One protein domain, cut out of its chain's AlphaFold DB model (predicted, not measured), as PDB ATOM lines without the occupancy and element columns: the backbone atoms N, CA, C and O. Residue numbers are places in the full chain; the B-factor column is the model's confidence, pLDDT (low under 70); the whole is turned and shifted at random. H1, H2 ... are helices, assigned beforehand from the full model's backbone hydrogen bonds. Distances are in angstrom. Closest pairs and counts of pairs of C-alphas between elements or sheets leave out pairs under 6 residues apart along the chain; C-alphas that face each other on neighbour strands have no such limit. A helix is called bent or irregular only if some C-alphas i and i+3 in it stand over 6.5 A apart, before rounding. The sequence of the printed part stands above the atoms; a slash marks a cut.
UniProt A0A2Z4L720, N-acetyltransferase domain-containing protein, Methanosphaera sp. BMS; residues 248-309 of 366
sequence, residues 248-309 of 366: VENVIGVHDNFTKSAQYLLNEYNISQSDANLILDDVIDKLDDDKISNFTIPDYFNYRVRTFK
ATOM      1  N   VAL A 248     159.268 257.979  99.611       96.38
ATOM      2  CA  VAL A 248     160.161 258.868 100.368       96.38
ATOM      3  C   VAL A 248     160.426 258.313 101.770       96.38
ATOM      4  O   VAL A 248     161.582 258.235 102.187       96.38
ATOM      5  N   GLU A 249     159.395 257.851 102.481       96.06
ATOM      6  CA  GLU A 249     159.551 257.334 103.844       96.06
ATOM      7  C   GLU A 249     160.377 256.045 103.898       96.06
ATOM      8  O   GLU A 249     161.127 255.831 104.853       96.06
ATOM      9  N   ASN A 250     160.259 255.188 102.882       94.88
ATOM     10  CA  ASN A 250     160.969 253.913 102.828       94.88
ATOM     11  C   ASN A 250     162.431 254.071 102.393       94.88
ATOM     12  O   ASN A 250     163.304 253.350 102.884       94.88
ATOM     13  N   VAL A 251     162.713 255.016 101.492       94.56
ATOM     14  CA  VAL A 251     164.062 255.270 100.966       94.56
ATOM     15  C   VAL A 251     164.837 256.216 101.884       94.56
ATOM     16  O   VAL A 251     165.950 255.901 102.318       94.56
ATOM     17  N   ILE A 252     164.251 257.370 102.203       97.06
ATOM     18  CA  ILE A 252     164.907 258.476 102.910       97.06
ATOM     19  C   ILE A 252     164.498 258.499 104.380       97.06
ATOM     20  O   ILE A 252     165.361 258.581 105.255       97.06
ATOM     21  N   GLY A 253     163.203 258.367 104.665       95.94
ATOM     22  CA  GLY A 253     162.622 258.490 106.000       95.94
ATOM     23  C   GLY A 253     161.701 259.699 106.109       95.94
ATOM     24  O   GLY A 253     161.234 260.238 105.112       95.94
ATOM     25  N   VAL A 254     161.437 260.118 107.341       96.12
ATOM     26  CA  VAL A 254     160.652 261.324 107.637       96.12
ATOM     27  C   VAL A 254     161.521 262.332 108.376       96.12
ATOM     28  O   VAL A 254     162.600 261.980 108.860       96.12
ATOM     29  N   HIS A 255     161.030 263.569 108.502       95.12
ATOM     30  CA  HIS A 255     161.660 264.604 109.327       95.12
ATOM     31  C   HIS A 255     162.114 264.032 110.669       95.12
ATOM     32  O   HIS A 255     161.355 263.355 111.367       95.12
ATOM     33  N   ASP A 256     163.378 264.277 111.005       90.69
ATOM     34  CA  ASP A 256     164.017 263.831 112.250       90.69
ATOM     35  C   ASP A 256     164.162 262.314 112.451       90.69
ATOM     36  O   ASP A 256     164.742 261.871 113.445       90.69
ATOM     37  N   ASN A 257     163.726 261.502 111.488       96.00
ATOM     38  CA  ASN A 257     163.815 260.049 111.542       96.00
ATOM     39  C   ASN A 257     164.148 259.455 110.164       96.00
ATOM     40  O   ASN A 257     163.346 258.764 109.534       96.00
ATOM     41  N   PHE A 258     165.370 259.737 109.714       96.75
ATOM     42  CA  PHE A 258     165.942 259.198 108.483       96.75
ATOM     43  C   PHE A 258     166.233 257.695 108.578       96.75
ATOM     44  O   PHE A 258     166.608 257.180 109.637       96.75
ATOM     45  N   THR A 259     166.136 256.991 107.452       97.19
ATOM     46  CA  THR A 259     166.556 255.591 107.334       97.19
ATOM     47  C   THR A 259     168.061 255.459 107.575       97.19
ATOM     48  O   THR A 259     168.833 256.406 107.416       97.19
ATOM     49  N   LYS A 260     168.527 254.253 107.926       96.38
ATOM     50  CA  LYS A 260     169.964 254.004 108.151       96.38
ATOM     51  C   LYS A 260     170.817 254.331 106.923       96.38
ATOM     52  O   LYS A 260     171.914 254.862 107.073       96.38
ATOM     53  N   SER A 261     170.315 254.014 105.730       93.94
ATOM     54  CA  SER A 261     171.007 254.282 104.468       93.94
ATOM     55  C   SER A 261     171.123 255.785 104.209       93.94
ATOM     56  O   SER A 261     172.211 256.261 103.891       93.94
ATOM     57  N   ALA A 262     170.044 256.544 104.428       96.62
ATOM     58  CA  ALA A 262     170.068 257.998 104.305       96.62
ATOM     59  C   ALA A 262     170.995 258.644 105.346       96.62
ATOM     60  O   ALA A 262     171.819 259.482 104.994       96.62
ATOM     61  N   GLN A 263     170.944 258.201 106.609       96.88
ATOM     62  CA  GLN A 263     171.846 258.683 107.664       96.88
ATOM     63  C   GLN A 263     173.317 258.440 107.326       96.88
ATOM     64  O   GLN A 263     174.148 259.313 107.558       96.88
ATOM     65  N   TYR A 264     173.652 257.263 106.789       96.19
ATOM     66  CA  TYR A 264     175.018 256.959 106.367       96.19
ATOM     67  C   TYR A 264     175.513 257.975 105.329       96.19
ATOM     68  O   TYR A 264     176.568 258.575 105.524       96.19
ATOM     69  N   LEU A 265     174.713 258.226 104.289       96.12
ATOM     70  CA  LEU A 265     175.052 259.171 103.228       96.12
ATOM     71  C   LEU A 265     175.143 260.621 103.737       96.12
ATOM     72  O   LEU A 265     176.098 261.329 103.434       96.12
ATOM     73  N   LEU A 266     174.188 261.065 104.558       96.88
ATOM     74  CA  LEU A 266     174.198 262.408 105.154       96.88
ATOM     75  C   LEU A 266     175.446 262.638 106.020       96.88
ATOM     76  O   LEU A 266     176.068 263.701 105.949       96.88
ATOM     77  N   ASN A 267     175.842 261.630 106.806       95.94
ATOM     78  CA  ASN A 267     177.045 261.680 107.636       95.94
ATOM     79  C   ASN A 267     178.324 261.716 106.792       95.94
ATOM     80  O   ASN A 267     179.250 262.448 107.135       95.94
ATOM     81  N   GLU A 268     178.372 260.969 105.685       95.81
ATOM     82  CA  GLU A 268     179.502 260.972 104.746       95.81
ATOM     83  C   GLU A 268     179.791 262.386 104.210       95.81
ATOM     84  O   GLU A 268     180.948 262.803 104.138       95.81
ATOM     85  N   TYR A 269     178.740 263.164 103.934       95.12
ATOM     86  CA  TYR A 269     178.835 264.535 103.414       95.12
ATOM     87  C   TYR A 269     178.732 265.631 104.492       95.12
ATOM     88  O   TYR A 269     178.687 266.822 104.171       95.12
ATOM     89  N   ASN A 270     178.761 265.269 105.780       95.38
ATOM     90  CA  ASN A 270     178.649 266.198 106.914       95.38
ATOM     91  C   ASN A 270     177.433 267.143 106.800       95.38
ATOM     92  O   ASN A 270     177.546 268.360 107.012       95.38
ATOM     93  N   ILE A 271     176.278 266.599 106.414       96.31
ATOM     94  CA  ILE A 271     175.010 267.330 106.350       96.31
ATOM     95  C   ILE A 271     174.403 267.401 107.753       96.31
ATOM     96  O   ILE A 271     174.328 266.397 108.460       96.31
ATOM     97  N   SER A 272     174.015 268.603 108.186       95.12
ATOM     98  CA  SER A 272     173.376 268.777 109.492       95.12
ATOM     99  C   SER A 272     171.928 268.285 109.459       95.12
ATOM    100  O   SER A 272     171.320 268.192 108.398       95.12
ATOM    101  N   GLN A 273     171.341 268.011 110.624       93.88
ATOM    102  CA  GLN A 273     169.952 267.553 110.705       93.88
ATOM    103  C   GLN A 273     168.960 268.554 110.083       93.88
ATOM    104  O   GLN A 273     168.033 268.151 109.388       93.88
ATOM    105  N   SER A 274     169.173 269.859 110.291       95.06
ATOM    106  CA  SER A 274     168.339 270.899 109.681       95.06
ATOM    107  C   SER A 274     168.485 270.938 108.163       95.06
ATOM    108  O   SER A 274     167.489 271.078 107.464       95.06
ATOM    109  N   ASP A 275     169.707 270.777 107.654       96.75
ATOM    110  CA  ASP A 275     169.973 270.745 106.213       96.75
ATOM    111  C   ASP A 275     169.378 269.488 105.565       96.75
ATOM    112  O   ASP A 275     168.824 269.548 104.474       96.75
ATOM    113  N   ALA A 276     169.446 268.349 106.258       96.81
ATOM    114  CA  ALA A 276     168.861 267.097 105.799       96.81
ATOM    115  C   ALA A 276     167.338 267.210 105.638       96.81
ATOM    116  O   ALA A 276     166.791 266.718 104.654       96.81
ATOM    117  N   ASN A 277     166.666 267.890 106.570       97.50
ATOM    118  CA  ASN A 277     165.233 268.163 106.487       97.50
ATOM    119  C   ASN A 277     164.898 269.088 105.294       97.50
ATOM    120  O   ASN A 277     163.921 268.835 104.603       97.50
ATOM    121  N   LEU A 278     165.744 270.081 104.979       97.12
ATOM    122  CA  LEU A 278     165.575 270.914 103.774       97.12
ATOM    123  C   LEU A 278     165.752 270.117 102.475       97.12
ATOM    124  O   LEU A 278     165.029 270.345 101.511       97.12
ATOM    125  N   ILE A 279     166.712 269.188 102.437       97.31
ATOM    126  CA  ILE A 279     166.880 268.280 101.294       97.31
ATOM    127  C   ILE A 279     165.642 267.394 101.149       97.31
ATOM    128  O   ILE A 279     165.172 267.199 100.036       97.31
ATOM    129  N   LEU A 280     165.121 266.857 102.254       97.88
ATOM    130  CA  LEU A 280     163.917 266.031 102.246       97.88
ATOM    131  C   LEU A 280     162.710 266.797 101.688       97.88
ATOM    132  O   LEU A 280     162.020 266.255 100.830       97.88
ATOM    133  N   ASP A 281     162.493 268.034 102.136       97.88
ATOM    134  CA  ASP A 281     161.414 268.891 101.631       97.88
ATOM    135  C   ASP A 281     161.546 269.118 100.115       97.88
ATOM    136  O   ASP A 281     160.583 268.936  99.383       97.88
ATOM    137  N   ASP A 282     162.758 269.393  99.622       97.00
ATOM    138  CA  ASP A 282     163.022 269.541  98.183       97.00
ATOM    139  C   ASP A 282     162.761 268.242  97.399       97.00
ATOM    140  O   ASP A 282     162.190 268.285  96.313       97.00
ATOM    141  N   VAL A 283     163.104 267.065  97.939       97.62
ATOM    142  CA  VAL A 283     162.744 265.787  97.295       97.62
ATOM    143  C   VAL A 283     161.224 265.609  97.221       97.62
ATOM    144  O   VAL A 283     160.728 265.166  96.186       97.62
ATOM    145  N   ILE A 284     160.497 265.940  98.292       97.94
ATOM    146  CA  ILE A 284     159.031 265.839  98.337       97.94
ATOM    147  C   ILE A 284     158.410 266.787  97.309       97.94
ATOM    148  O   ILE A 284     157.624 266.335  96.484       97.94
ATOM    149  N   ASP A 285     158.832 268.052  97.282       97.62
ATOM    150  CA  ASP A 285     158.326 269.050  96.335       97.62
ATOM    151  C   ASP A 285     158.551 268.603  94.879       97.62
ATOM    152  O   ASP A 285     157.654 268.689  94.041       97.62
ATOM    153  N   LYS A 286     159.735 268.061  94.557       96.19
ATOM    154  CA  LYS A 286     160.026 267.555  93.205       96.19
ATOM    155  C   LYS A 286     159.218 266.315  92.847       96.19
ATOM    156  O   LYS A 286     158.936 266.115  91.667       96.19
ATOM    157  N   LEU A 287     158.902 265.464  93.818       96.19
ATOM    158  CA  LEU A 287     158.050 264.303  93.591       96.19
ATOM    159  C   LEU A 287     156.600 264.737  93.347       96.19
ATOM    160  O   LEU A 287     155.993 264.267  92.391       96.19
ATOM    161  N   ASP A 288     156.084 265.667  94.153       96.31
ATOM    162  CA  ASP A 288     154.728 266.213  94.032       96.31
ATOM    163  C   ASP A 288     154.519 266.977  92.708       96.31
ATOM    164  O   ASP A 288     153.421 266.966  92.149       96.31
ATOM    165  N   ASP A 289     155.579 267.594  92.173       94.62
ATOM    166  CA  ASP A 289     155.595 268.288  90.877       94.62
ATOM    167  C   ASP A 289     155.887 267.360  89.668       94.62
ATOM    168  O   ASP A 289     156.159 267.851  88.562       94.62
ATOM    169  N   ASP A 290     155.898 266.032  89.857       93.38
ATOM    170  CA  ASP A 290     156.255 265.018  88.845       93.38
ATOM    171  C   ASP A 290     157.637 265.259  88.188       93.38
ATOM    172  O   ASP A 290     157.915 264.845  87.053       93.38
ATOM    173  N   LYS A 291     158.545 265.959  88.882       93.75
ATOM    174  CA  LYS A 291     159.917 266.229  88.419       93.75
ATOM    175  C   LYS A 291     160.871 265.078  88.687       93.75
ATOM    176  O   LYS A 291     161.919 265.005  88.054       93.75
ATOM    177  N   ILE A 292     160.516 264.186  89.597       95.00
ATOM    178  CA  ILE A 292     161.149 262.885  89.811       95.00
ATOM    179  C   ILE A 292     160.046 261.831  89.950       95.00
ATOM    180  O   ILE A 292     158.868 262.163  90.018       95.00
ATOM    181  N   SER A 293     160.413 260.555  89.976       93.81
ATOM    182  CA  SER A 293     159.495 259.439  90.237       93.81
ATOM    183  C   SER A 293     159.948 258.677  91.477       93.81
ATOM    184  O   SER A 293     161.107 258.802  91.879       93.81
ATOM    185  N   ASN A 294     159.094 257.815  92.039       94.56
ATOM    186  CA  ASN A 294     159.465 256.973  93.182       94.56
ATOM    187  C   ASN A 294     160.783 256.218  92.944       94.56
ATOM    188  O   ASN A 294     161.662 256.184  93.803       94.56
ATOM    189  N   PHE A 295     160.979 255.680  91.738       94.06
ATOM    190  CA  PHE A 295     162.195 254.946  91.395       94.06
ATOM    191  C   PHE A 295     163.455 255.811  91.302       94.06
ATOM    192  O   PHE A 295     164.557 255.285  91.470       94.06
ATOM    193  N   THR A 296     163.318 257.120  91.077       94.62
ATOM    194  CA  THR A 296     164.454 258.045  90.995       94.62
ATOM    195  C   THR A 296     164.706 258.835  92.279       94.62
ATOM    196  O   THR A 296     165.719 259.530  92.361       94.62
ATOM    197  N   ILE A 297     163.886 258.657  93.325       95.94
ATOM    198  CA  ILE A 297     164.112 259.235  94.663       95.94
ATOM    199  C   ILE A 297     165.528 258.957  95.196       95.94
ATOM    200  O   ILE A 297     166.175 259.911  95.636       95.94
ATOM    201  N   PRO A 298     166.067 257.714  95.162       94.25
ATOM    202  CA  PRO A 298     167.415 257.458  95.672       94.25
ATOM    203  C   PRO A 298     168.494 258.246  94.920       94.25
ATOM    204  O   PRO A 298     169.423 258.764  95.541       94.25
ATOM    205  N   ASP A 299     168.364 258.345  93.594       93.81
ATOM    206  CA  ASP A 299     169.325 259.036  92.734       93.81
ATOM    207  C   ASP A 299     169.260 260.557  92.972       93.81
ATOM    208  O   ASP A 299     170.300 261.195  93.165       93.81
ATOM    209  N   TYR A 300     168.051 261.124  93.072       96.38
ATOM    210  CA  TYR A 300     167.858 262.553  93.334       96.38
ATOM    211  C   TYR A 300     168.309 262.957  94.734       96.38
ATOM    212  O   TYR A 300     169.096 263.891  94.881       96.38
ATOM    213  N   PHE A 301     167.909 262.214  95.768       97.06
ATOM    214  CA  PHE A 301     168.358 262.468  97.136       97.06
ATOM    215  C   PHE A 301     169.885 262.441  97.239       97.06
ATOM    216  O   PHE A 301     170.499 263.335  97.822       97.06
ATOM    217  N   ASN A 302     170.516 261.444  96.621       95.62
ATOM    218  CA  ASN A 302     171.964 261.319  96.615       95.62
ATOM    219  C   ASN A 302     172.647 262.484  95.887       95.62
ATOM    220  O   ASN A 302     173.637 263.021  96.386       95.62
ATOM    221  N   TYR A 303     172.097 262.925  94.754       95.25
ATOM    222  CA  TYR A 303     172.544 264.142  94.082       95.25
ATOM    223  C   TYR A 303     172.480 265.355  95.017       95.25
ATOM    224  O   TYR A 303     173.501 266.013  95.217       95.25
ATOM    225  N   ARG A 304     171.331 265.604  95.657       95.38
ATOM    226  CA  ARG A 304     171.135 266.765  96.538       95.38
ATOM    227  C   ARG A 304     172.064 266.750  97.741       95.38
ATOM    228  O   ARG A 304     172.646 267.778  98.064       95.38
ATOM    229  N   VAL A 305     172.290 265.592  98.362       95.38
ATOM    230  CA  VAL A 305     173.258 265.462  99.464       95.38
ATOM    231  C   VAL A 305     174.680 265.809  99.014       95.38
ATOM    232  O   VAL A 305     175.395 266.518  99.724       95.38
ATOM    233  N   ARG A 306     175.088 265.360  97.821       92.88
ATOM    234  CA  ARG A 306     176.428 265.618  97.267       92.88
ATOM    235  C   ARG A 306     176.654 267.082  96.906       92.88
ATOM    236  O   ARG A 306     177.778 267.563  97.033       92.88
ATOM    237  N   THR A 307     175.615 267.768  96.437       91.38
ATOM    238  CA  THR A 307     175.715 269.136  95.910       91.38
ATOM    239  C   THR A 307     175.220 270.210  96.870       91.38
ATOM    240  O   THR A 307     175.438 271.383  96.600       91.38
ATOM    241  N   PHE A 308     174.653 269.848  98.027       88.62
ATOM    242  CA  PHE A 308     174.034 270.794  98.966       88.62
ATOM    243  C   PHE A 308     174.919 271.991  99.354       88.62
ATOM    244  O   PHE A 308     174.424 273.092  99.574       88.62
ATOM    245  N   LYS A 309     176.235 271.769  99.469       81.94
ATOM    246  CA  LYS A 309     177.231 272.795  99.835       81.94
ATOM    247  C   LYS A 309     178.154 273.187  98.681       81.94
ATOM    248  O   LYS A 309     179.120 273.912  98.909       81.94
TER     249      LYS A 309
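Overview. This is residues 248 to 309 of the 366 residues of the protein "N-acetyltransferase domain-containing protein" of Methanosphaera sp. BMS (UniProt A0A2Z4L720). The two long helices H3 and H4 form a crossed helical hairpin, with the two short helices H1 and H2 over one side of it, H1 near the beginning of H4. Between H1 and H2 the chain folds back on itself, residues 253 to 254 pairing antiparallel with residues 257 to 258. The printed part has 62 residues with four named helices, in the order H1, H2, H3, H4, and no named strand; its class is all helix. It is compact, with a radius of gyration of the C-alphas of 10.4 A, and spans 29 by 23 by 17 A.

Along the chain. H3, the longest helix, covers residues 273 to 288 and 22.6 A, from C-alpha 273 at (169.952, 267.553, 110.705). H4, residues 294 to 307, measures 20.5 A and ends with C-alpha 307 at (175.715, 269.136, 95.910). It is irregular: C-alphas 295 and 298 are 7.2 A apart. H2, residues 260 to 268, measures 12.3 A. H1, residues 248 to 251, measures 5.3 A and begins with C-alpha 248 at (160.161, 258.868, 100.368).

Arrangement. H4 is the hub, touching three helices. H3 and H4 are a helical hairpin at a steep tilt of 40 degrees, opposite ways; their closest C-alphas, of Val 283 and Phe 301, are 6.5 A apart. H4 touches H1 with residues 294 to 298 alone, closest at the C-alphas of Val 251 and Pro 298, 6.6 A. With residues 302 to 305 alone, H4 only just touches H2, with 3 pairs of C-alphas within 8 A, the closest those of Leu 266 and Val 305, 6.5 A. H2 and H3 are close but not clearly touching, the closest C-alphas, of Leu 266 and Ala 276, being 7.1 A apart. Every O i to N i+4 pair is within hydrogen-bond range in H2 and H3, and 8 of 10 in H4; H1 is too short for such a pair.

Size, cuts and confidence. The C-alphas farthest apart, of Asn 270 and Asp 290, are 28.8 A apart. The printed part has no cut and no long link. Mean pLDDT of the printed part is 95.3, and no printed residue is under 70.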